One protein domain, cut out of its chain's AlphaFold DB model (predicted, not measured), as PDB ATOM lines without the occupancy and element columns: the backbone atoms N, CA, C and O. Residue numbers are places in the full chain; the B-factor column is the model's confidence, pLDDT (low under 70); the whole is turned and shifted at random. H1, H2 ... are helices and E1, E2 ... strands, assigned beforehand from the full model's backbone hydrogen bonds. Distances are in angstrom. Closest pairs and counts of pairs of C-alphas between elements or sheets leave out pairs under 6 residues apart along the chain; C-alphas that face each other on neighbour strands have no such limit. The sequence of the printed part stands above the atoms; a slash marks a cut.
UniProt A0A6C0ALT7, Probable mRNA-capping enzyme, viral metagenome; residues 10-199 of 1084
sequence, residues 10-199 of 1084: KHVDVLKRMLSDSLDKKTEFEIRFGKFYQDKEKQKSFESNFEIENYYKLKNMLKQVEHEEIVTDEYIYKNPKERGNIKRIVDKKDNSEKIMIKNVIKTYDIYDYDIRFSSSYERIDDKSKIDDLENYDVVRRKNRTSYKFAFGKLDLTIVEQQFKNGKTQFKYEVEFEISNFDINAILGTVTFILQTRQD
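This is residues 10 to 199 of the 1084 residues of the protein "Probable mRNA-capping enzyme" of viral metagenome (UniProt A0A6C0ALT7). Eight antiparallel strands make a closed barrel, and three helices, H1, H2 and H3, pack on its outside. E1 bends out of the ring, and its second part pairs with short E2 as a hairpin. The 190 printed residues run H1 E1 E2 H2 E3 E4 E5 E6 E7 E8 E9 H3, of mixed class, and round the ring run E1 E6 E5 E4 E3 E7 E8 E9 and back to E1. The whole is compact, with a radius of gyration of the C-alphas of 16.9 A and spans of 46 by 39 by 33 A.

H1, residues 10 to 24, begins at C-alpha 10 (571.967, 529.379, 385.742) and is 21.2 A long. E1, residues 28 to 38, bends by 71 degrees at residue 34; E2 is residues 44 to 48 and H2 residues 52 to 61. E3, residues 67 to 78, is 32.2 A long, and E4 is residues 85 to 91. E5, residues 97 to 110, is the longest strand at 34.9 A and bends by 66 degrees at residue 106. E6 is residues 115 to 125, 30.0 A. E7, residues 138 to 149, and E8, residues 152 to 163, are each 31.3 A; E9, residues 168 to 178, is 30.6 A. H3, residues 183 to 198, is 22.1 A long and ends at C-alpha 198 (560.567, 546.752, 395.418).

E1 has E6 on one side, with N 30 and O 118 at 2.9 A, and E9 and E2 on the other side, with N 31 and O 176 at 2.8 A and N 35 and O 47 at 2.9 A. E3 E4 E5 E6 and E7 E8 E9 are meanders, each strand the antiparallel neighbour of the one before; N 75 and O 88 of E3 and E4 are 2.8 A apart. E3 and E7 are antiparallel neighbours, with N 140 and O 74 at 2.8 A. H1 lies over E1 and E6 at a height over the sheet of 9.2 A; the closest C-alphas of H1 and E1 are those of Ser 22 and Phe 29, 6.3 A. H2 lies over E8 and E9 at 10.0 A, and H3 over E9 at 9.6 A. H2 and H3 touch through residues 193 to 197 of H3 alone, with the C-alphas of Asn 54 and Arg 197 closest at 5.6 A, at a steep tilt of 46 degrees, opposite ways. In H1, H2 and H3 every O i to N i+4 pair is within hydrogen-bond range.

The C-alphas farthest apart, those of Ser 128 and Asp 199, are 47.1 A apart. The printed part has no cut. The link E6 to E7, residues 126 to 137, is long. The mean pLDDT of the printed part is 89.1, and residues 81 to 83 are under 70.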
ATOM      1  N   LYS A  10     572.723 530.582 385.364       93.00
ATOM      2  CA  LYS A  10     571.967 529.379 385.742       93.00
ATOM      3  C   LYS A  10     570.447 529.588 385.711       93.00
ATOM      4  O   LYS A  10     569.722 528.691 385.288       93.00
ATOM      5  N   HIS A  11     569.939 530.721 386.199       93.88
ATOM      6  CA  HIS A  11     568.506 531.022 386.166       93.88
ATOM      7  C   HIS A  11     568.047 531.421 384.759       93.88
ATOM      8  O   HIS A  11     566.967 531.004 384.342       93.88
ATOM      9  N   VAL A  12     568.878 532.159 384.018       92.38
ATOM     10  CA  VAL A  12     568.613 532.572 382.630       92.38
ATOM     11  C   VAL A  12     568.556 531.362 381.686       92.38
ATOM     12  O   VAL A  12     567.650 531.261 380.865       92.38
ATOM     13  N   ASP A  13     569.449 530.385 381.833       94.00
ATOM     14  CA  ASP A  13     569.462 529.167 381.016       94.00
ATOM     15  C   ASP A  13     568.356 528.180 381.404       94.00
ATOM     16  O   ASP A  13     567.822 527.468 380.549       94.00
ATOM     17  N   VAL A  14     567.939 528.162 382.676       94.50
ATOM     18  CA  VAL A  14     566.718 527.447 383.077       94.50
ATOM     19  C   VAL A  14     565.477 528.100 382.463       94.50
ATOM     20  O   VAL A  14     564.625 527.359 381.974       94.50
ATOM     21  N   LEU A  15     565.400 529.438 382.428       93.31
ATOM     22  CA  LEU A  15     564.327 530.184 381.760       93.31
ATOM     23  C   LEU A  15     564.268 529.844 380.265       93.31
ATOM     24  O   LEU A  15     563.246 529.323 379.824       93.31
ATOM     25  N   LYS A  16     565.368 530.035 379.517       93.75
ATOM     26  CA  LYS A  16     565.468 529.680 378.085       93.75
ATOM     27  C   LYS A  16     564.964 528.256 377.833       93.75
ATOM     28  O   LYS A  16     564.048 528.051 377.047       93.75
ATOM     29  N   ARG A  17     565.523 527.271 378.548       94.12
ATOM     30  CA  ARG A  17     565.212 525.848 378.351       94.12
ATOM     31  C   ARG A  17     563.772 525.486 378.714       94.12
ATOM     32  O   ARG A  17     563.195 524.646 378.036       94.12
ATOM     33  N   MET A  18     563.205 526.043 379.788       94.00
ATOM     34  CA  MET A  18     561.805 525.767 380.140       94.00
ATOM     35  C   MET A  18     560.827 526.474 379.203       94.00
ATOM     36  O   MET A  18     559.775 525.910 378.932       94.00
ATOM     37  N   LEU A  19     561.183 527.648 378.676       92.44
ATOM     38  CA  LEU A  19     560.379 528.338 377.676       92.44
ATOM     39  C   LEU A  19     560.365 527.573 376.343       92.44
ATOM     40  O   LEU A  19     559.283 527.294 375.840       92.44
ATOM     41  N   SER A  20     561.524 527.160 375.813       92.06
ATOM     42  CA  SER A  20     561.587 526.328 374.597       92.06
ATOM     43  C   SER A  20     560.792 525.027 374.757       92.06
ATOM     44  O   SER A  20     559.900 524.761 373.960       92.06
ATOM     45  N   ASP A  21     561.024 524.281 375.847       92.00
ATOM     46  CA  ASP A  21     560.310 523.027 376.141       92.00
ATOM     47  C   ASP A  21     558.784 523.223 376.246       92.00
ATOM     48  O   ASP A  21     558.024 522.326 375.885       92.00
ATOM     49  N   SER A  22     558.330 524.398 376.704       90.88
ATOM     50  CA  SER A  22     556.909 524.749 376.756       90.88
ATOM     51  C   SER A  22     556.324 525.137 375.394       90.88
ATOM     52  O   SER A  22     555.212 524.713 375.076       90.88
ATOM     53  N   LEU A  23     557.053 525.913 374.586       88.81
ATOM     54  CA  LEU A  23     556.628 526.316 373.241       88.81
ATOM     55  C   LEU A  23     556.535 525.097 372.310       88.81
ATOM     56  O   LEU A  23     555.504 524.900 371.663       88.81
ATOM     57  N   ASP A  24     557.547 524.223 372.327       89.69
ATOM     58  CA  ASP A  24     557.593 522.983 371.538       89.69
ATOM     59  C   ASP A  24     556.411 522.049 371.866       89.69
ATOM     60  O   ASP A  24     555.811 521.438 370.978       89.69
ATOM     61  N   LYS A  25     556.041 521.960 373.151       88.75
ATOM     62  CA  LYS A  25     554.939 521.116 373.649       88.75
ATOM     63  C   LYS A  25     553.570 521.799 373.639       88.75
ATOM     64  O   LYS A  25     552.582 521.148 373.976       88.75
ATOM     65  N   LYS A  26     553.496 523.082 373.263       87.06
ATOM     66  CA  LYS A  26     552.286 523.927 373.329       87.06
ATOM     67  C   LYS A  26     551.635 523.940 374.722       87.06
ATOM     68  O   LYS A  26     550.416 523.856 374.855       87.06
ATOM     69  N   THR A  27     552.461 524.026 375.760       90.56
ATOM     70  CA  THR A  27     552.038 524.151 377.164       90.56
ATOM     71  C   THR A  27     552.196 525.594 377.627       90.56
ATOM     72  O   THR A  27     553.166 526.252 377.257       90.56
ATOM     73  N   GLU A  28     551.294 526.067 378.482       91.81
ATOM     74  CA  GLU A  28     551.369 527.397 379.090       91.81
ATOM     75  C   GLU A  28     552.684 527.564 379.876       91.81
ATOM     76  O   GLU A  28     553.092 526.658 380.612       91.81
ATOM     77  N   PHE A  29     553.341 528.723 379.742       95.06
ATOM     78  CA  PHE A  29     554.503 529.101 380.547       95.06
ATOM     79  C   PHE A  29     554.253 530.422 381.285       95.06
ATOM     80  O   PHE A  29     554.126 531.477 380.665       95.06
ATOM     81  N   GLU A  30     554.217 530.354 382.617       95.00
ATOM     82  CA  GLU A  30     553.902 531.463 383.525       95.00
ATOM     83  C   GLU A  30     555.110 531.817 384.420       95.00
ATOM     84  O   GLU A  30     555.673 530.965 385.119       95.00
ATOM     85  N   ILE A  31     555.492 533.097 384.448       96.12
ATOM     86  CA  ILE A  31     556.371 533.689 385.466       96.12
ATOM     87  C   ILE A  31     555.481 534.374 386.505       96.12
ATOM     88  O   ILE A  31     554.788 535.341 386.201       96.12
ATOM     89  N   ARG A  32     555.506 533.889 387.748       95.25
ATOM     90  CA  ARG A  32     554.697 534.430 388.849       95.25
ATOM     91  C   ARG A  32     555.550 535.102 389.910       95.25
ATOM     92  O   ARG A  32     556.614 534.593 390.270       95.25
ATOM     93  N   PHE A  33     555.027 536.195 390.454       95.50
ATOM     94  CA  PHE A  33     555.662 537.016 391.482       95.50
ATOM     95  C   PHE A  33     554.879 536.869 392.792       95.50
ATOM     96  O   PHE A  33     553.670 537.083 392.828       95.50
ATOM     97  N   GLY A  34     555.544 536.465 393.874       92.25
ATOM     98  CA  GLY A  34     554.845 536.088 395.105       92.25
ATOM     99  C   GLY A  34     555.720 536.155 396.345       92.25
ATOM    100  O   GLY A  34     556.596 537.010 396.431       92.25
ATOM    101  N   LYS A  35     555.500 535.281 397.323       89.94
ATOM    102  CA  LYS A  35     556.425 535.057 398.444       89.94
ATOM    103  C   LYS A  35     556.584 533.570 398.704       89.94
ATOM    104  O   LYS A  35     555.594 532.834 398.731       89.94
ATOM    105  N   PHE A  36     557.823 533.136 398.909       89.81
ATOM    106  CA  PHE A  36     558.099 531.792 399.401       89.81
ATOM    107  C   PHE A  36     558.026 531.753 400.925       89.81
ATOM    108  O   PHE A  36     558.764 532.460 401.614       89.81
ATOM    109  N   TYR A  37     557.181 530.872 401.455       84.81
ATOM    110  CA  TYR A  37     557.141 530.566 402.880       84.81
ATOM    111  C   TYR A  37     557.680 529.162 403.138       84.81
ATOM    112  O   TYR A  37     557.668 528.286 402.269       84.81
ATOM    113  N   GLN A  38     558.127 528.947 404.370       79.94
ATOM    114  CA  GLN A  38     558.446 527.632 404.897       79.94
ATOM    115  C   GLN A  38     557.700 527.455 406.219       79.94
ATOM    116  O   GLN A  38     557.771 528.327 407.086       79.94
ATOM    117  N   ASP A  39     556.951 526.365 406.348       76.56
ATOM    118  CA  ASP A  39     556.192 526.071 407.562       76.56
ATOM    119  C   ASP A  39     557.054 525.393 408.648       76.56
ATOM    120  O   ASP A  39     558.266 525.200 408.500       76.56
ATOM    121  N   LYS A  40     556.422 525.032 409.773       75.25
ATOM    122  CA  LYS A  40     557.094 524.359 410.897       75.25
ATOM    123  C   LYS A  40     557.584 522.946 410.555       75.25
ATOM    124  O   LYS A  40     558.523 522.473 411.190       75.25
ATOM    125  N   GLU A  41     556.986 522.296 409.561       76.19
ATOM    126  CA  GLU A  41     557.377 520.974 409.052       76.19
ATOM    127  C   GLU A  41     558.459 521.068 407.962       76.19
ATOM    128  O   GLU A  41     558.928 520.054 407.451       76.19
ATOM    129  N   LYS A  42     558.910 522.293 407.650       72.12
ATOM    130  CA  LYS A  42     559.853 522.647 406.583       72.12
ATOM    131  C   LYS A  42     559.291 522.485 405.167       72.12
ATOM    132  O   LYS A  42     560.067 522.646 404.217       72.12
ATOM    133  N   GLN A  43     557.988 522.249 404.993       74.00
ATOM    134  CA  GLN A  43     557.375 522.263 403.666       74.00
ATOM    135  C   GLN A  43     557.445 523.684 403.093       74.00
ATOM    136  O   GLN A  43     557.299 524.672 403.818       74.00
ATOM    137  N   LYS A  44     557.717 523.799 401.789       80.06
ATOM    138  CA  LYS A  44     557.819 525.089 401.096       80.06
ATOM    139  C   LYS A  44     556.545 525.374 400.317       80.06
ATOM    140  O   LYS A  44     556.178 524.596 399.438       80.06
ATOM    141  N   SER A  45     555.934 526.523 400.572       86.19
ATOM    142  CA  SER A  45     554.805 527.035 399.797       86.19
ATOM    143  C   SER A  45     555.186 528.321 399.062       86.19
ATOM    144  O   SER A  45     556.165 528.991 399.393       86.19
ATOM    145  N   PHE A  46     554.419 528.644 398.024       89.50
ATOM    146  CA  PHE A  46     554.516 529.896 397.279       89.50
ATOM    147  C   PHE A  46     553.124 530.511 397.229       89.50
ATOM    148  O   PHE A  46     552.188 529.867 396.751       89.50
ATOM    149  N   GLU A  47     552.986 531.733 397.725       89.06
ATOM    150  CA  GLU A  47     551.763 532.518 397.596       89.06
ATOM    151  C   GLU A  47     551.985 533.573 396.514       89.06
ATOM    152  O   GLU A  47     552.853 534.430 396.668       89.06
ATOM    153  N   SER A  48     551.213 533.511 395.426       88.25
ATOM    154  CA  SER A  48     551.123 534.622 394.475       88.25
ATOM    155  C   SER A  48     550.419 535.773 395.192       88.25
ATOM    156  O   SER A  48     549.252 535.644 395.568       88.25
ATOM    157  N   ASN A  49     551.160 536.839 395.495       88.69
ATOM    158  CA  ASN A  49     550.632 538.057 396.101       88.69
ATOM    159  C   ASN A  49     551.655 539.196 395.983       88.69
ATOM    160  O   ASN A  49     552.828 539.042 396.341       88.69
ATOM    161  N   PHE A  50     551.177 540.341 395.519       90.31
ATOM    162  CA  PHE A  50     551.918 541.570 395.284       90.31
ATOM    163  C   PHE A  50     551.525 542.620 396.331       90.31
ATOM    164  O   PHE A  50     550.425 542.613 396.883       90.31
ATOM    165  N   GLU A  51     552.441 543.529 396.633       87.38
ATOM    166  CA  GLU A  51     552.224 544.645 397.548       87.38
ATOM    167  C   GLU A  51     551.182 545.620 396.955       87.38
ATOM    168  O   GLU A  51     551.408 546.155 395.876       87.38
ATOM    169  N   ILE A  52     550.050 545.844 397.643       87.06
ATOM    170  CA  ILE A  52     548.827 546.478 397.086       87.06
ATOM    171  C   ILE A  52     549.099 547.827 396.401       87.06
ATOM    172  O   ILE A  52     548.705 548.044 395.258       87.06
ATOM    173  N   GLU A  53     549.817 548.720 397.075       84.75
ATOM    174  CA  GLU A  53     550.199 550.038 396.551       84.75
ATOM    175  C   GLU A  53     551.052 549.916 395.273       84.75
ATOM    176  O   GLU A  53     550.779 550.564 394.262       84.75
ATOM    177  N   ASN A  54     552.009 548.982 395.262       89.38
ATOM    178  CA  ASN A  54     552.867 548.720 394.107       89.38
ATOM    179  C   ASN A  54     552.120 547.992 392.971       89.38
ATOM    180  O   ASN A  54     552.490 548.145 391.809       89.38
ATOM    181  N   TYR A  55     551.065 547.227 393.275       92.88
ATOM    182  CA  TYR A  55     550.178 546.608 392.282       92.88
ATOM    183  C   TYR A  55     549.391 547.680 391.520       92.88
ATOM    184  O   TYR A  55     549.387 547.678 390.290       92.88
ATOM    185  N   TYR A  56     548.788 548.638 392.229       90.75
ATOM    186  CA  TYR A  56     548.083 549.752 391.592       90.75
ATOM    187  C   TYR A  56     549.042 550.702 390.863       90.75
ATOM    188  O   TYR A  56     548.746 551.126 389.745       90.75
ATOM    189  N   LYS A  57     550.246 550.935 391.406       89.38
ATOM    190  CA  LYS A  57     551.333 551.628 390.697       89.38
ATOM    191  C   LYS A  57     551.674 550.942 389.367       89.38
ATOM    192  O   LYS A  57     551.712 551.612 388.339       89.38
ATOM    193  N   LEU A  58     551.835 549.614 389.359       92.88
ATOM    194  CA  LEU A  58     552.070 548.830 388.140       92.88
ATOM    195  C   LEU A  58     550.890 548.932 387.154       92.88
ATOM    196  O   LEU A  58     551.114 549.212 385.977       92.88
ATOM    197  N   LYS A  59     549.644 548.787 387.631       92.75
ATOM    198  CA  LYS A  59     548.410 548.943 386.830       92.75
ATOM    199  C   LYS A  59     548.353 550.311 386.138       92.75
ATOM    200  O   LYS A  59     548.080 550.396 384.942       92.75
ATOM    201  N   ASN A  60     548.659 551.383 386.871       89.88
ATOM    202  CA  ASN A  60     548.634 552.749 386.350       89.88
ATOM    203  C   ASN A  60     549.778 553.016 385.350       89.88
ATOM    204  O   ASN A  60     549.547 553.609 384.299       89.88
ATOM    205  N   MET A  61     550.992 552.513 385.612       90.31
ATOM    206  CA  MET A  61     552.119 552.611 384.668       90.31
ATOM    207  C   MET A  61     551.858 551.872 383.343       90.31
ATOM    208  O   MET A  61     552.404 552.254 382.312       90.31
ATOM    209  N   LEU A  62     551.005 550.843 383.354       92.38
ATOM    210  CA  LEU A  62     550.613 550.069 382.172       92.38
ATOM    211  C   LEU A  62     549.337 550.586 381.482       92.38
ATOM    212  O   LEU A  62     548.944 550.042 380.455       92.38
ATOM    213  N   LYS A  63     548.694 551.648 381.987       88.88
ATOM    214  CA  LYS A  63     547.375 552.142 381.532       88.88
ATOM    215  C   LYS A  63     547.285 552.512 380.039       88.88
ATOM    216  O   LYS A  63     546.184 552.574 379.503       88.88
ATOM    217  N   GLN A  64     548.419 552.757 379.375       89.69
ATOM    218  CA  GLN A  64     548.507 553.050 377.933       89.69
ATOM    219  C   GLN A  64     548.811 551.820 377.051       89.69
ATOM    220  O   GLN A  64     548.782 551.931 375.828       89.69
ATOM    221  N   VAL A  65     549.117 550.659 377.639       93.00
ATOM    222  CA  VAL A  65     549.323 549.392 376.915       93.00
ATOM    223  C   VAL A  65     547.959 548.807 376.530       93.00
ATOM    224  O   VAL A  65     546.996 548.970 377.279       93.00
ATOM    225  N   GLU A  66     547.855 548.120 375.387       94.56
ATOM    226  CA  GLU A  66     546.622 547.417 375.001       94.56
ATOM    227  C   GLU A  66     546.234 546.401 376.086       94.56
ATOM    228  O   GLU A  66     547.041 545.551 376.471       94.56
ATOM    229  N   HIS A  67     544.999 546.491 376.580       94.44
ATOM    230  CA  HIS A  67     544.510 545.616 377.635       94.44
ATOM    231  C   HIS A  67     543.024 545.294 377.518       94.44
ATOM    232  O   HIS A  67     542.255 545.987 376.853       94.44
ATOM    233  N   GLU A  68     542.629 544.227 378.201       94.50
ATOM    234  CA  GLU A  68     541.247 543.779 378.341       94.50
ATOM    235  C   GLU A  68     540.935 543.487 379.815       94.50
ATOM    236  O   GLU A  68     541.777 542.961 380.546       94.50
ATOM    237  N   GLU A  69     539.725 543.831 380.258       92.50
ATOM    238  CA  GLU A  69     539.235 543.490 381.596       92.50
ATOM    239  C   GLU A  69     538.310 542.269 381.529       92.50
ATOM    240  O   GLU A  69     537.374 542.215 380.725       92.50
ATOM    241  N   ILE A  70     538.605 541.278 382.373       93.38
ATOM    242  CA  ILE A  70     537.951 539.968 382.433       93.38
ATOM    243  C   ILE A  70     537.547 539.707 383.885       93.38
ATOM    244  O   ILE A  70     538.393 539.683 384.783       93.38
ATOM    245  N   VAL A  71     536.255 539.471 384.122       94.69
ATOM    246  CA  VAL A  71     535.713 539.191 385.459       94.69
ATOM    247  C   VAL A  71     535.155 537.774 385.483       94.69
ATOM    248  O   VAL A  71     534.244 537.455 384.724       94.69
ATOM    249  N   THR A  72     535.699 536.911 386.341       95.00
ATOM    250  CA  THR A  72     535.384 535.470 386.364       95.00
ATOM    251  C   THR A  72     535.206 534.927 387.779       95.00
ATOM    252  O   THR A  72     535.930 535.317 388.691       95.00
ATOM    253  N   ASP A  73     534.302 533.962 387.952       94.06
ATOM    254  CA  ASP A  73     534.278 533.094 389.136       94.06
ATOM    255  C   ASP A  73     534.948 531.753 388.784       94.06
ATOM    256  O   ASP A  73     534.435 531.000 387.954       94.06
ATOM    257  N   GLU A  74     536.088 531.435 389.413       93.25
ATOM    258  CA  GLU A  74     536.684 530.090 389.375       93.25
ATOM    259  C   GLU A  74     536.227 529.273 390.598       93.25
ATOM    260  O   GLU A  74     536.660 529.532 391.724       93.25
ATOM    261  N   TYR A  75     535.416 528.237 390.390       91.62
ATOM    262  CA  TYR A  75     535.114 527.220 391.403       91.62
ATOM    263  C   TYR A  75     536.132 526.079 391.279       91.62
ATOM    264  O   TYR A  75     536.310 525.514 390.194       91.62
ATOM    265  N   ILE A  76     536.822 525.750 392.373       89.56
ATOM    266  CA  ILE A  76     537.922 524.778 392.393       89.56
ATOM    267  C   ILE A  76     537.483 523.499 393.104       89.56
ATOM    268  O   ILE A  76     537.148 523.520 394.289       89.56
ATOM    269  N   TYR A  77     537.577 522.372 392.402       87.00
ATOM    270  CA  TYR A  77     537.272 521.035 392.906       87.00
ATOM    271  C   TYR A  77     538.551 520.186 392.929       87.00
ATOM    272  O   TYR A  77     539.380 520.257 392.012       87.00
ATOM    273  N   LYS A  78     538.708 519.340 393.956       80.06
ATOM    274  CA  LYS A  78     539.723 518.275 393.936       80.06
ATOM    275  C   LYS A  78     539.425 517.320 392.784       80.06
ATOM    276  O   LYS A  78     538.272 516.950 392.583       80.06
ATOM    277  N   ASN A  79     540.460 516.864 392.086       75.75
ATOM    278  CA  ASN A  79     540.329 515.770 391.132       75.75
ATOM    279  C   ASN A  79     540.637 514.428 391.834       75.75
ATOM    280  O   ASN A  79     541.780 514.219 392.241       75.75
ATOM    281  N   PRO A  80     539.660 513.514 392.008       70.62
ATOM    282  CA  PRO A  80     539.909 512.189 392.582       70.62
ATOM    283  C   PRO A  80     540.412 511.164 391.547       70.62
ATOM    284  O   PRO A  80     540.770 510.052 391.925       70.62
ATOM    285  N   LYS A  81     540.396 511.506 390.249       69.62
ATOM    286  CA  LYS A  81     540.607 510.588 389.113       69.62
ATOM    287  C   LYS A  81     541.959 510.818 388.403       69.62
ATOM    288  O   LYS A  81     542.576 509.860 387.951       69.62
ATOM    289  N   GLU A  82     542.458 512.056 388.344       69.88
ATOM    290  CA  GLU A  82     543.777 512.435 387.793       69.88
ATOM    291  C   GLU A  82     544.524 513.395 388.751       69.88
ATOM    292  O   GLU A  82     543.906 514.044 389.594       69.88
ATOM    293  N   ARG A  83     545.854 513.545 388.620       67.81
ATOM    294  CA  ARG A  83     546.606 514.580 389.363       67.81
ATOM    295  C   ARG A  83     546.268 515.973 388.829       67.81
ATOM    296  O   ARG A  83     546.611 516.269 387.692       67.81
ATOM    297  N   GLY A  84     545.707 516.833 389.675       72.25
ATOM    298  CA  GLY A  84     545.420 518.234 389.360       72.25
ATOM    299  C   GLY A  84     544.194 518.743 390.113       72.25
ATOM    300  O   GLY A  84     543.650 518.046 390.968       72.25
ATOM    301  N   ASN A  85     543.736 519.942 389.756       80.69
ATOM    302  CA  ASN A  85     542.445 520.473 390.194       80.69
ATOM    303  C   ASN A  85     541.537 520.663 388.976       80.69
ATOM    304  O   ASN A  85     542.002 521.093 387.917       80.69
ATOM    305  N   ILE A  86     540.244 520.387 389.145       85.94
ATOM    306  CA  ILE A  86     539.225 520.756 388.161       85.94
ATOM    307  C   ILE A  86     538.779 522.181 388.496       85.94
ATOM    308  O   ILE A  86     538.446 522.478 389.646       85.94
ATOM    309  N   LYS A  87     538.779 523.066 387.501       89.00
ATOM    310  CA  LYS A  87     538.209 524.410 387.583       89.00
ATOM    311  C   LYS A  87     536.925 524.474 386.763       89.00
ATOM    312  O   LYS A  87     536.941 524.135 385.582       89.00
ATOM    313  N   ARG A  88     535.857 524.994 387.356       91.25
ATOM    314  CA  ARG A  88     534.696 525.529 386.635       91.25
ATOM    315  C   ARG A  88     534.853 527.043 386.603       91.25
ATOM    316  O   ARG A  88     534.880 527.663 387.661       91.25
ATOM    317  N   ILE A  89     535.023 527.614 385.417       91.38
ATOM    318  CA  ILE A  89     535.235 529.051 385.214       91.38
ATOM    319  C   ILE A  89     533.970 529.621 384.579       91.38
ATOM    320  O   ILE A  89     533.547 529.123 383.537       91.38
ATOM    321  N   VAL A  90     533.376 530.638 385.202       92.31
ATOM    322  CA  VAL A  90     532.218 531.379 384.673       92.31
ATOM    323  C   VAL A  90     532.637 532.819 384.408       92.31
ATOM    324  O   VAL A  90     533.061 533.494 385.347       92.31
ATOM    325  N   ASP A  91     532.519 533.295 383.169       90.06
ATOM    326  CA  ASP A  91     532.748 534.707 382.826       90.06
ATOM    327  C   ASP A  91     531.494 535.539 383.141       90.06
ATOM    328  O   ASP A  91     530.374 535.146 382.827       90.06
ATOM    329  N   LYS A  92     531.654 536.685 383.808       91.81
ATOM    330  CA  LYS A  92     530.535 537.546 384.225       91.81
ATOM    331  C   LYS A  92     530.003 538.452 383.115       91.81
ATOM    332  O   LYS A  92     528.930 539.028 383.288       91.81
ATOM    333  N   LYS A  93     530.728 538.601 382.006       87.56
ATOM    334  CA  LYS A  93     530.371 539.483 380.889       87.56
ATOM    335  C   LYS A  93     529.327 538.859 379.965       87.56
ATOM    336  O   LYS A  93     528.449 539.570 379.485       87.56
ATOM    337  N   ASP A  94     529.412 537.549 379.733       88.00
ATOM    338  CA  ASP A  94     528.498 536.799 378.858       88.00
ATOM    339  C   ASP A  94     527.834 535.579 379.532       88.00
ATOM    340  O   ASP A  94     526.930 534.982 378.950       88.00
ATOM    341  N   ASN A  95     528.212 535.241 380.773       87.38
ATOM    342  CA  ASN A  95     527.792 534.030 381.497       87.38
ATOM    343  C   ASN A  95     528.188 532.712 380.803       87.38
ATOM    344  O   ASN A  95     527.597 531.662 381.073       87.38
ATOM    345  N   SER A  96     529.210 532.740 379.941       89.12
ATOM    346  CA  SER A  96     529.830 531.531 379.407       89.12
ATOM    347  C   SER A  96     530.508 530.723 380.520       89.12
ATOM    348  O   SER A  96     531.034 531.264 381.495       89.12
ATOM    349  N   GLU A  97     530.482 529.394 380.388       88.75
ATOM    350  CA  GLU A  97     531.055 528.475 381.371       88.75
ATOM    351  C   GLU A  97     532.030 527.500 380.705       88.75
ATOM    352  O   GLU A  97     531.686 526.812 379.744       88.75
ATOM    353  N   LYS A  98     533.240 527.407 381.261       90.75
ATOM    354  CA  LYS A  98     534.334 526.556 380.788       90.75
ATOM    355  C   LYS A  98     534.819 525.652 381.918       90.75
ATOM    356  O   LYS A  98     535.245 526.142 382.965       90.75
ATOM    357  N   ILE A  99     534.822 524.338 381.693       87.69
ATOM    358  CA  ILE A  99     535.515 523.392 382.576       87.69
ATOM    359  C   ILE A  99     536.953 523.227 382.085       87.69
ATOM    360  O   ILE A  99     537.207 523.028 380.896       87.69
ATOM    361  N   MET A 100     537.903 523.341 383.007       87.69
ATOM    362  CA  MET A 100     539.334 523.287 382.735       87.69
ATOM    363  C   MET A 100     540.033 522.395 383.759       87.69
ATOM    364  O   MET A 100     539.872 522.567 384.967       87.69
ATOM    365  N   ILE A 101     540.881 521.491 383.279       85.06
ATOM    366  CA  ILE A 101     541.842 520.753 384.100       85.06
ATOM    367  C   ILE A 101     543.212 521.400 383.880       85.06
ATOM    368  O   ILE A 101     543.712 521.399 382.755       85.06
ATOM    369  N   LYS A 102     543.799 521.974 384.941       83.56
ATOM    370  CA  LYS A 102     545.124 522.618 384.910       83.56
ATOM    371  C   LYS A 102     546.130 521.801 385.714       83.56
ATOM    372  O   LYS A 102     546.062 521.752 386.944       83.56
ATOM    373  N   ASN A 103     547.080 521.195 385.008       85.38
ATOM    374  CA  ASN A 103     548.069 520.279 385.566       85.38
ATOM    375  C   ASN A 103     549.470 520.886 385.432       85.38
ATOM    376  O   ASN A 103     550.010 520.989 384.332       85.38
ATOM    377  N   VAL A 104     550.071 521.275 386.559       86.56
ATOM    378  CA  VAL A 104     551.438 521.813 386.594       86.56
ATOM    379  C   VAL A 104     552.429 520.694 386.266       86.56
ATOM    380  O   VAL A 104     552.538 519.715 387.004       86.56
ATOM    381  N   ILE A 105     553.161 520.850 385.164       88.75
ATOM    382  CA  ILE A 105     554.152 519.885 384.670       88.75
ATOM    383  C   ILE A 105     555.465 520.056 385.436       88.75
ATOM    384  O   ILE A 105     556.096 519.081 385.847       88.75
ATOM    385  N   LYS A 106     555.905 521.311 385.595       90.94
ATOM    386  CA  LYS A 106     557.240 521.647 386.099       90.94
ATOM    387  C   LYS A 106     557.272 523.060 386.664       90.94
ATOM    388  O   LYS A 106     556.789 523.986 386.021       90.94
ATOM    389  N   THR A 107     557.912 523.242 387.815       93.56
ATOM    390  CA  THR A 107     558.219 524.565 388.380       93.56
ATOM    391  C   THR A 107     559.723 524.768 388.540       93.56
ATOM    392  O   THR A 107     560.496 523.809 388.602       93.56
ATOM    393  N   TYR A 108     560.140 526.029 388.626       95.25
ATOM    394  CA  TYR A 108     561.474 526.419 389.070       95.25
ATOM    395  C   TYR A 108     561.382 527.658 389.963       95.25
ATOM    396  O   TYR A 108     560.843 528.689 389.558       95.25
ATOM    397  N   ASP A 109     561.899 527.533 391.184       94.75
ATOM    398  CA  ASP A 109     561.798 528.547 392.234       94.75
ATOM    399  C   ASP A 109     563.082 529.381 392.317       94.75
ATOM    400  O   ASP A 109     564.180 528.849 392.505       94.75
ATOM    401  N   ILE A 110     562.941 530.703 392.242       94.62
ATOM    402  CA  ILE A 110     564.025 531.674 392.405       94.62
ATOM    403  C   ILE A 110     563.819 532.381 393.746       94.62
ATOM    404  O   ILE A 110     563.303 533.497 393.824       94.62
ATOM    405  N   TYR A 111     564.220 531.693 394.820       91.88
ATOM    406  CA  TYR A 111     564.039 532.139 396.209       91.88
ATOM    407  C   TYR A 111     564.664 533.505 396.520       91.88
ATOM    408  O   TYR A 111     564.250 534.146 397.480       91.88
ATOM    409  N   ASP A 112     565.641 533.959 395.732       91.75
ATOM    410  CA  ASP A 112     566.285 535.258 395.935       91.75
ATOM    411  C   ASP A 112     565.505 536.455 395.377       91.75
ATOM    412  O   ASP A 112     565.761 537.573 395.812       91.75
ATOM    413  N   TYR A 113     564.514 536.235 394.509       92.81
ATOM    414  CA  TYR A 113     563.664 537.296 393.944       92.81
ATOM    415  C   TYR A 113     562.155 537.027 394.114       92.81
ATOM    416  O   TYR A 113     561.331 537.734 393.541       92.81
ATOM    417  N   ASP A 114     561.793 535.998 394.892       93.69
ATOM    418  CA  ASP A 114     560.424 535.483 395.065       93.69
ATOM    419  C   ASP A 114     559.656 535.273 393.738       93.69
ATOM    420  O   ASP A 114     558.463 535.574 393.618       93.69
ATOM    421  N   ILE A 115     560.361 534.735 392.736       95.00
ATOM    422  CA  ILE A 115     559.809 534.360 391.429       95.00
ATOM    423  C   ILE A 115     559.643 532.842 391.335       95.00
ATOM    424  O   ILE A 115     560.528 532.083 391.739       95.00
ATOM    425  N   ARG A 116     558.546 532.402 390.714       95.69
ATOM    426  CA  ARG A 116     558.340 531.021 390.266       95.69
ATOM    427  C   ARG A 116     558.077 530.987 388.762       95.69
ATOM    428  O   ARG A 116     557.083 531.543 388.304       95.69
ATOM    429  N   PHE A 117     558.919 530.275 388.016       95.75
ATOM    430  CA  PHE A 117     558.582 529.831 386.661       95.75
ATOM    431  C   PHE A 117     557.730 528.567 386.754       95.75
ATOM    432  O   PHE A 117     558.023 527.695 387.579       95.75
ATOM    433  N   SER A 118     556.720 528.431 385.900       94.06
ATOM    434  CA  SER A 118     555.876 527.233 385.841       94.06
ATOM    435  C   SER A 118     555.509 526.903 384.396       94.06
ATOM    436  O   SER A 118     555.212 527.798 383.614       94.06
ATOM    437  N   SER A 119     555.528 525.616 384.062       93.00
ATOM    438  CA  SER A 119     554.975 525.056 382.828       93.00
ATOM    439  C   SER A 119     553.759 524.206 383.194       93.00
ATOM    440  O   SER A 119     553.851 523.366 384.102       93.00
ATOM    441  N   SER A 120     552.632 524.433 382.520       91.06
ATOM    442  CA  SER A 120     551.340 523.810 382.830       91.06
ATOM    443  C   SER A 120     550.639 523.302 381.572       91.06
ATOM    444  O   SER A 120     550.629 523.953 380.529       91.06
ATOM    445  N   TYR A 121     549.991 522.145 381.688       87.50
ATOM    446  CA  TYR A 121     549.040 521.664 380.691       87.50
ATOM    447  C   TYR A 121     547.624 522.085 381.090       87.50
ATOM    448  O   TYR A 121     547.181 521.770 382.197       87.50
ATOM    449  N   GLU A 122     546.911 522.763 380.192       85.31
ATOM    450  CA  GLU A 122     545.487 523.070 380.340       85.31
ATOM    451  C   GLU A 122     544.667 522.264 379.325       85.31
ATOM    452  O   GLU A 122     544.883 522.365 378.118       85.31
ATOM    453  N   ARG A 123     543.697 521.481 379.812       84.81
ATOM    454  CA  ARG A 123     542.711 520.772 378.980       84.81
ATOM    455  C   ARG A 123     541.323 521.341 379.239       84.81
ATOM    456  O   ARG A 123     540.914 521.443 380.395       84.81
ATOM    457  N   ILE A 124     540.598 521.679 378.175       81.00
ATOM    458  CA  ILE A 124     539.150 521.921 378.246       81.00
ATOM    459  C   ILE A 124     538.468 520.554 378.328       81.00
ATOM    460  O   ILE A 124     538.795 519.662 377.545       81.00
ATOM    461  N   ASP A 125     537.565 520.381 379.285       79.19
ATOM    462  CA  ASP A 125     536.858 519.120 379.536       79.19
ATOM    463  C   ASP A 125     535.348 519.390 379.699       79.19
ATOM    464  O   ASP A 125     534.907 520.533 379.560       79.19
ATOM    465  N   ASP A 126     534.548 518.359 379.967       74.25
ATOM    466  CA  ASP A 126     533.090 518.484 380.117       74.25
ATOM    467  C   ASP A 126     532.627 518.544 381.592       74.25
ATOM    468  O   ASP A 126     533.310 518.081 382.511       74.25
ATOM    469  N   LYS A 127     531.423 519.090 381.829       71.88
ATOM    470  CA  LYS A 127     530.785 519.179 383.154       71.88
ATOM    471  C   LYS A 127     530.585 517.809 383.810       71.88
ATOM    472  O   LYS A 127     530.651 517.724 385.032       71.88
ATOM    473  N   SER A 128     530.443 516.737 383.024       70.06
ATOM    474  CA  SER A 128     530.352 515.344 383.506       70.06
ATOM    475  C   SER A 128     531.562 514.846 384.317       70.06
ATOM    476  O   SER A 128     531.512 513.757 384.889       70.06
ATOM    477  N   LYS A 129     532.653 515.621 384.416       70.81
ATOM    478  CA  LYS A 129     533.784 515.341 385.318       70.81
ATOM    479  C   LYS A 129     533.531 515.707 386.786       70.81
ATOM    480  O   LYS A 129     534.286 515.237 387.638       70.81
ATOM    481  N   ILE A 130     532.534 516.546 387.080       71.88
ATOM    482  CA  ILE A 130     532.243 517.054 388.427       71.88
ATOM    483  C   ILE A 130     531.024 516.308 388.981       71.88
ATOM    484  O   ILE A 130     529.908 516.511 388.515       71.88
ATOM    485  N   ASP A 131     531.249 515.446 389.976       71.19
ATOM    486  CA  ASP A 131     530.202 514.574 390.533       71.19
ATOM    487  C   ASP A 131     529.152 515.359 391.373       71.19
ATOM    488  O   ASP A 131     528.010 514.924 391.492       71.19
ATOM    489  N   ASP A 132     529.519 516.530 391.920       78.81
ATOM    490  CA  ASP A 132     528.635 517.492 392.607       78.81
ATOM    491  C   ASP A 132     529.149 518.931 392.384       78.81
ATOM    492  O   ASP A 132     530.293 519.254 392.720       78.81
ATOM    493  N   LEU A 133     528.307 519.795 391.805       78.62
ATOM    494  CA  LEU A 133     528.652 521.173 391.440       78.62
ATOM    495  C   LEU A 133     528.748 522.132 392.638       78.62
ATOM    496  O   LEU A 133     529.483 523.115 392.534       78.62
ATOM    497  N   GLU A 134     528.082 521.858 393.762       79.12
ATOM    498  CA  GLU A 134     528.126 522.710 394.964       79.12
ATOM    499  C   GLU A 134     529.304 522.359 395.894       79.12
ATOM    500  O   GLU A 134     529.691 523.136 396.766       79.12
ATOM    501  N   ASN A 135     529.949 521.207 395.691       85.00
ATOM    502  CA  ASN A 135     531.006 520.691 396.568       85.00
ATOM    503  C   ASN A 135     532.421 521.229 396.236       85.00
ATOM    504  O   ASN A 135     533.429 520.547 396.454       85.00
ATOM    505  N   TYR A 136     532.533 522.459 395.730       85.69
ATOM    506  CA  TYR A 136     533.819 523.126 395.463       85.69
ATOM    507  C   TYR A 136     534.588 523.405 396.766       85.69
ATOM    508  O   TYR A 136     534.014 523.810 397.769       85.69
ATOM    509  N   ASP A 137     535.906 523.215 396.791       84.94
ATOM    510  CA  ASP A 137     536.722 523.493 397.986       84.94
ATOM    511  C   ASP A 137     536.955 524.992 398.221       84.94
ATOM    512  O   ASP A 137     537.095 525.441 399.365       84.94
ATOM    513  N   VAL A 138     537.036 525.751 397.125       90.50
ATOM    514  CA  VAL A 138     537.346 527.183 397.092       90.50
ATOM    515  C   VAL A 138     536.616 527.826 395.911       90.50
ATOM    516  O   VAL A 138     536.669 527.292 394.803       90.50
ATOM    517  N   VAL A 139     536.021 529.001 396.126       93.06
ATOM    518  CA  VAL A 139     535.647 529.936 395.050       93.06
ATOM    519  C   VAL A 139     536.704 531.031 394.970       93.06
ATOM    520  O   VAL A 139     537.171 531.530 395.998       93.06
ATOM    521  N   ARG A 140     537.085 531.425 393.758       93.62
ATOM    522  CA  ARG A 140     537.933 532.591 393.502       93.62
ATOM    523  C   ARG A 140     537.206 533.530 392.551       93.62
ATOM    524  O   ARG A 140     537.165 533.255 391.354       93.62
ATOM    525  N   ARG A 141     536.664 534.632 393.066       95.00
ATOM    526  CA  ARG A 141     536.158 535.722 392.223       95.00
ATOM    527  C   ARG A 141     537.359 536.546 391.784       95.00
ATOM    528  O   ARG A 141     538.153 536.974 392.623       95.00
ATOM    529  N   LYS A 142     537.546 536.699 390.480       94.56
ATOM    530  CA  LYS A 142     538.693 537.361 389.861       94.56
ATOM    531  C   LYS A 142     538.226 538.574 389.076       94.56
ATOM    532  O   LYS A 142     537.368 538.440 388.211       94.56
ATOM    533  N   ASN A 143     538.862 539.715 389.313       94.44
ATOM    534  CA  ASN A 143     538.867 540.844 388.391       94.44
ATOM    535  C   ASN A 143     540.290 540.969 387.820       94.44
ATOM    536  O   ASN A 143     541.230 541.227 388.574       94.44
ATOM    537  N   ARG A 144     540.457 540.692 386.522       95.25
ATOM    538  CA  ARG A 144     541.747 540.617 385.822       95.25
ATOM    539  C   ARG A 144     541.835 541.697 384.751       95.25
ATOM    540  O   ARG A 144     541.017 541.704 383.838       95.25
ATOM    541  N   THR A 145     542.877 542.521 384.807       95.88
ATOM    542  CA  THR A 145     543.330 543.333 383.672       95.88
ATOM    543  C   THR A 145     544.478 542.577 382.986       95.88
ATOM    544  O   THR A 145     545.527 542.355 383.594       95.88
ATOM    545  N   SER A 146     544.258 542.133 381.747       96.44
ATOM    546  CA  SER A 146     545.221 541.407 380.898       96.44
ATOM    547  C   SER A 146     545.881 542.404 379.943       96.44
ATOM    548  O   SER A 146     545.204 542.952 379.075       96.44
ATOM    549  N   TYR A 147     547.179 542.680 380.122       96.31
ATOM    550  CA  TYR A 147     547.960 543.592 379.272       96.31
ATOM    551  C   TYR A 147     548.744 542.808 378.215       96.31
ATOM    552  O   TYR A 147     549.473 541.875 378.553       96.31
ATOM    553  N   LYS A 148     548.634 543.194 376.941       94.19
ATOM    554  CA  LYS A 148     549.164 542.427 375.802       94.19
ATOM    555  C   LYS A 148     550.495 542.977 375.290       94.19
ATOM    556  O   LYS A 148     550.674 544.183 375.139       94.19
ATOM    557  N   PHE A 149     551.416 542.071 374.967       91.31
ATOM    558  CA  PHE A 149     552.732 542.363 374.396       91.31
ATOM    559  C   PHE A 149     553.034 541.407 373.234       91.31
ATOM    560  O   PHE A 149     552.503 540.300 373.168       91.31
ATOM    561  N   ALA A 150     553.970 541.773 372.354       88.62
ATOM    562  CA  ALA A 150     554.382 540.942 371.210       88.62
ATOM    563  C   ALA A 150     555.025 539.581 371.587       88.62
ATOM    564  O   ALA A 150     555.301 538.758 370.713       88.62
ATOM    565  N   PHE A 151     555.283 539.353 372.879       90.75
ATOM    566  CA  PHE A 151     555.937 538.161 373.424       90.75
ATOM    567  C   PHE A 151     555.164 537.459 374.555       90.75
ATOM    568  O   PHE A 151     555.629 536.439 375.065       90.75
ATOM    569  N   GLY A 152     553.999 537.971 374.959       92.75
ATOM    570  CA  GLY A 152     553.241 537.426 376.087       92.75
ATOM    571  C   GLY A 152     552.116 538.341 376.566       92.75
ATOM    572  O   GLY A 152     551.850 539.380 375.961       92.75
ATOM    573  N   LYS A 153     551.487 537.978 377.685       95.06
ATOM    574  CA  LYS A 153     550.535 538.834 378.404       95.06
ATOM    575  C   LYS A 153     550.886 538.947 379.885       95.06
ATOM    576  O   LYS A 153     551.399 538.002 380.485       95.06
ATOM    577  N   LEU A 154     550.624 540.109 380.471       96.50
ATOM    578  CA  LEU A 154     550.807 540.372 381.894       96.50
ATOM    579  C   LEU A 154     549.436 540.527 382.548       96.50
ATOM    580  O   LEU A 154     548.750 541.525 382.336       96.50
ATOM    581  N   ASP A 155     549.061 539.542 383.351       96.31
ATOM    582  CA  ASP A 155     547.776 539.481 384.028       96.31
ATOM    583  C   ASP A 155     547.904 540.052 385.444       96.31
ATOM    584  O   ASP A 155     548.476 539.426 386.343       96.31
ATOM    585  N   LEU A 156     547.326 541.235 385.657       96.62
ATOM    586  CA  LEU A 156     547.111 541.820 386.979       96.62
ATOM    587  C   LEU A 156     545.724 541.384 387.461       96.62
ATOM    588  O   LEU A 156     544.716 541.756 386.866       96.62
ATOM    589  N   THR A 157     545.661 540.554 388.507       96.06
ATOM    590  CA  THR A 157     544.403 539.975 389.007       96.06
ATOM    591  C   THR A 157     544.147 540.319 390.472       96.06
ATOM    592  O   THR A 157     544.874 539.865 391.355       96.06
ATOM    593  N   ILE A 158     543.047 541.020 390.753       93.44
ATOM    594  CA  ILE A 158     542.473 541.104 392.102       93.44
ATOM    595  C   ILE A 158     541.625 539.850 392.325       93.44
ATOM    596  O   ILE A 158     540.784 539.502 391.496       93.44
ATOM    597  N   VAL A 159     541.855 539.159 393.438       93.38
ATOM    598  CA  VAL A 159     541.232 537.873 393.764       93.38
ATOM    599  C   VAL A 159     540.539 537.967 395.116       93.38
ATOM    600  O   VAL A 159     541.207 538.126 396.136       93.38
ATOM    601  N   GLU A 160     539.227 537.759 395.150       92.50
ATOM    602  CA  GLU A 160     538.514 537.383 396.369       92.50
ATOM    603  C   GLU A 160     538.463 535.849 396.455       92.50
ATOM    604  O   GLU A 160     537.799 535.185 395.656       92.50
ATOM    605  N   GLN A 161     539.192 535.263 397.405       91.25
ATOM    606  CA  GLN A 161     539.251 533.819 397.622       91.25
ATOM    607  C   GLN A 161     538.399 533.423 398.836       91.25
ATOM    608  O   GLN A 161     538.777 533.706 399.973       91.25
ATOM    609  N   GLN A 162     537.287 532.722 398.603       92.00
ATOM    610  CA  GLN A 162     536.377 532.215 399.634       92.00
ATOM    611  C   GLN A 162     536.548 530.696 399.802       92.00
ATOM    612  O   GLN A 162     536.486 529.937 398.836       92.00
ATOM    613  N   PHE A 163     536.780 530.242 401.034       88.50
ATOM    614  CA  PHE A 163     537.005 528.836 401.386       88.50
ATOM    615  C   PHE A 163     535.727 528.177 401.939       88.50
ATOM    616  O   PHE A 163     534.895 528.854 402.543       88.50
ATOM    617  N   LYS A 164     535.617 526.837 401.847       83.56
ATOM    618  CA  LYS A 164     534.515 526.028 402.431       83.56
ATOM    619  C   LYS A 164     534.156 526.329 403.898       83.56
ATOM    620  O   LYS A 164     533.037 526.065 404.312       83.56
ATOM    621  N   ASN A 165     535.082 526.867 404.695       82.88
ATOM    622  CA  ASN A 165     534.850 527.239 406.097       82.88
ATOM    623  C   ASN A 165     534.326 528.680 406.289       82.88
ATOM    624  O   ASN A 165     534.415 529.217 407.389       82.88
ATOM    625  N   GLY A 166     533.849 529.333 405.224       80.81
ATOM    626  CA  GLY A 166     533.322 530.700 405.258       80.81
ATOM    627  C   GLY A 166     534.384 531.802 405.342       80.81
ATOM    628  O   GLY A 166     534.036 532.979 405.302       80.81
ATOM    629  N   LYS A 167     535.677 531.463 405.432       84.31
ATOM    630  CA  LYS A 167     536.756 532.456 405.433       84.31
ATOM    631  C   LYS A 167     536.947 533.042 404.031       84.31
ATOM    632  O   LYS A 167     537.070 532.288 403.067       84.31
ATOM    633  N   THR A 168     537.097 534.361 403.952       83.12
ATOM    634  CA  THR A 168     537.521 535.083 402.741       83.12
ATOM    635  C   THR A 168     538.948 535.626 402.903       83.12
ATOM    636  O   THR A 168     539.364 535.993 404.004       83.12
ATOM    637  N   GLN A 169     539.717 535.665 401.813       85.31
ATOM    638  CA  GLN A 169     541.030 536.308 401.709       85.31
ATOM    639  C   GLN A 169     541.122 537.071 400.381       85.31
ATOM    640  O   GLN A 169     540.880 536.485 399.328       85.31
ATOM    641  N   PHE A 170     541.538 538.338 400.418       86.12
ATOM    642  CA  PHE A 170     541.908 539.084 399.211       86.12
ATOM    643  C   PHE A 170     543.380 538.851 398.843       86.12
ATOM    644  O   PHE A 170     544.234 538.756 399.729       86.12
ATOM    645  N   LYS A 171     543.674 538.762 397.541       90.06
ATOM    646  CA  LYS A 171     545.032 538.693 396.973       90.06
ATOM    647  C   LYS A 171     545.138 539.553 395.721       90.06
ATOM    648  O   LYS A 171     544.155 539.738 395.007       90.06
ATOM    649  N   TYR A 172     546.352 540.012 395.451       92.62
ATOM    650  CA  TYR A 172     546.711 540.820 394.293       92.62
ATOM    651  C   TYR A 172     547.787 540.051 393.526       92.62
ATOM    652  O   TYR A 172     548.954 540.060 393.904       92.62
ATOM    653  N   GLU A 173     547.387 539.284 392.517       95.38
ATOM    654  CA  GLU A 173     548.275 538.385 391.775       95.38
ATOM    655  C   GLU A 173     548.815 539.075 390.518       95.38
ATOM    656  O   GLU A 173     548.076 539.752 389.805       95.38
ATOM    657  N   VAL A 174     550.108 538.884 390.245       96.56
ATOM    658  CA  VAL A 174     550.770 539.338 389.014       96.56
ATOM    659  C   VAL A 174     551.388 538.114 388.347       96.56
ATOM    660  O   VAL A 174     552.296 537.482 388.899       96.56
ATOM    661  N   GLU A 175     550.863 537.761 387.176       96.12
ATOM    662  CA  GLU A 175     551.234 536.562 386.419       96.12
ATOM    663  C   GLU A 175     551.643 536.980 384.995       96.12
ATOM    664  O   GLU A 175     550.861 537.590 384.274       96.12
ATOM    665  N   PHE A 176     552.883 536.701 384.590       96.12
ATOM    666  CA  PHE A 176     553.411 537.026 383.261       96.12
ATOM    667  C   PHE A 176     553.490 535.747 382.420       96.12
ATOM    668  O   PHE A 176     554.383 534.920 382.612       96.12
ATOM    669  N   GLU A 177     552.531 535.568 381.518       95.25
ATOM    670  CA  GLU A 177     552.473 534.447 380.580       95.25
ATOM    671  C   GLU A 177     553.252 534.792 379.309       95.25
ATOM    672  O   GLU A 177     553.111 535.888 378.764       95.25
ATOM    673  N   ILE A 178     554.075 533.863 378.821       94.62
ATOM    674  CA  ILE A 178     554.971 534.098 377.682       94.62
ATOM    675  C   ILE A 178     554.573 533.193 376.517       94.62
ATOM    676  O   ILE A 178     554.496 531.974 376.660       94.62
ATOM    677  N   SER A 179     554.358 533.808 375.354       90.56
ATOM    678  CA  SER A 179     553.880 533.160 374.126       90.56
ATOM    679  C   SER A 179     554.895 533.183 372.977       90.56
ATOM    680  O   SER A 179     554.718 532.452 372.004       90.56
ATOM    681  N   ASN A 180     555.965 533.981 373.078       89.50
ATOM    682  CA  ASN A 180     557.027 534.066 372.072       89.50
ATOM    683  C   ASN A 180     558.419 534.144 372.725       89.50
ATOM    684  O   ASN A 180     558.559 534.543 373.881       89.50
ATOM    685  N   PHE A 181     559.465 533.786 371.980       89.31
ATOM    686  CA  PHE A 181     560.833 533.721 372.495       89.31
ATOM    687  C   PHE A 181     561.600 535.037 372.268       89.31
ATOM    688  O   PHE A 181     562.373 535.161 371.322       89.31
ATOM    689  N   ASP A 182     561.439 536.007 373.173       91.62
ATOM    690  CA  ASP A 182     562.344 537.166 373.288       91.62
ATOM    691  C   ASP A 182     562.916 537.260 374.708       91.62
ATOM    692  O   ASP A 182     562.342 537.875 375.606       91.62
ATOM    693  N   ILE A 183     564.084 536.647 374.916       90.38
ATOM    694  CA  ILE A 183     564.748 536.617 376.225       90.38
ATOM    695  C   ILE A 183     565.115 538.018 376.746       90.38
ATOM    696  O   ILE A 183     565.160 538.212 377.959       90.38
ATOM    697  N   ASN A 184     565.344 539.000 375.867       90.69
ATOM    698  CA  ASN A 184     565.712 540.355 376.273       90.69
ATOM    699  C   ASN A 184     564.483 541.134 376.743       90.69
ATOM    700  O   ASN A 184     564.522 541.728 377.820       90.69
ATOM    701  N   ALA A 185     563.383 541.083 375.991       91.75
ATOM    702  CA  ALA A 185     562.130 541.704 376.406       91.75
ATOM    703  C   ALA A 185     561.556 541.038 377.669       91.75
ATOM    704  O   ALA A 185     561.172 541.735 378.605       91.75
ATOM    705  N   ILE A 186     561.602 539.702 377.759       93.06
ATOM    706  CA  ILE A 186     561.187 538.944 378.953       93.06
ATOM    707  C   ILE A 186     561.987 539.376 380.190       93.06
ATOM    708  O   ILE A 186     561.392 539.671 381.228       93.06
ATOM    709  N   LEU A 187     563.323 539.448 380.105       92.81
ATOM    710  CA  LEU A 187     564.156 539.897 381.228       92.81
ATOM    711  C   LEU A 187     563.953 541.386 381.547       92.81
ATOM    712  O   LEU A 187     564.016 541.760 382.719       92.81
ATOM    713  N   GLY A 188     563.649 542.218 380.547       93.38
ATOM    714  CA  GLY A 188     563.244 543.612 380.730       93.38
ATOM    715  C   GLY A 188     561.954 543.733 381.542       93.38
ATOM    716  O   GLY A 188     561.950 544.386 382.585       93.38
ATOM    717  N   THR A 189     560.893 543.031 381.137       93.56
ATOM    718  CA  THR A 189     559.602 542.990 381.843       93.56
ATOM    719  C   THR A 189     559.738 542.412 383.254       93.56
ATOM    720  O   THR A 189     559.202 542.986 384.199       93.56
ATOM    721  N   VAL A 190     560.511 541.336 383.448       94.62
ATOM    722  CA  VAL A 190     560.796 540.789 384.792       94.62
ATOM    723  C   VAL A 190     561.552 541.801 385.661       94.62
ATOM    724  O   VAL A 190     561.204 541.970 386.830       94.62
ATOM    725  N   THR A 191     562.540 542.510 385.103       95.19
ATOM    726  CA  THR A 191     563.268 543.574 385.816       95.19
ATOM    727  C   THR A 191     562.318 544.702 386.217       95.19
ATOM    728  O   THR A 191     562.287 545.067 387.386       95.19
ATOM    729  N   PHE A 192     561.487 545.184 385.292       94.19
ATOM    730  CA  PHE A 192     560.505 546.246 385.527       94.19
ATOM    731  C   PHE A 192     559.476 545.881 386.609       94.19
ATOM    732  O   PHE A 192     559.219 546.673 387.514       94.19
ATOM    733  N   ILE A 193     558.927 544.660 386.574       95.31
ATOM    734  CA  ILE A 193     557.982 544.189 387.597       95.31
ATOM    735  C   ILE A 193     558.671 544.113 388.967       95.31
ATOM    736  O   ILE A 193     558.094 544.562 389.956       95.31
ATOM    737  N   LEU A 194     559.910 543.611 389.047       94.81
ATOM    738  CA  LEU A 194     560.674 543.573 390.302       94.81
ATOM    739  C   LEU A 194     561.052 544.973 390.816       94.81
ATOM    740  O   LEU A 194     560.956 545.209 392.020       94.81
ATOM    741  N   GLN A 195     561.435 545.896 389.929       93.31
ATOM    742  CA  GLN A 195     561.724 547.297 390.259       93.31
ATOM    743  C   GLN A 195     560.488 547.986 390.841       93.31
ATOM    744  O   GLN A 195     560.570 548.557 391.925       93.31
ATOM    745  N   THR A 196     559.326 547.864 390.190       92.56
ATOM    746  CA  THR A 196     558.054 548.410 390.696       92.56
ATOM    747  C   THR A 196     557.634 547.735 392.001       92.56
ATOM    748  O   THR A 196     557.193 548.407 392.929       92.56
ATOM    749  N   ARG A 197     557.841 546.419 392.138       91.94
ATOM    750  CA  ARG A 197     557.505 545.670 393.358       91.94
ATOM    751  C   ARG A 197     558.351 546.058 394.571       91.94
ATOM    752  O   ARG A 197     557.825 546.131 395.680       91.94
ATOM    753  N   GLN A 198     559.650 546.275 394.376       90.56
ATOM    754  CA  GLN A 198     560.567 546.752 395.418       90.56
ATOM    755  C   GLN A 198     560.593 548.290 395.522       90.56
ATOM    756  O   GLN A 198     561.252 548.835 396.415       90.56
ATOM    757  N   ASP A 199     559.880 548.973 394.617       88.44
ATOM    758  CA  ASP A 199     559.828 550.426 394.427       88.44
ATOM    759  C   ASP A 199     561.250 551.050 394.379       88.44
ATOM    760  O   ASP A 199     561.560 552.046 395.024       88.44
TER     761      ASP A 199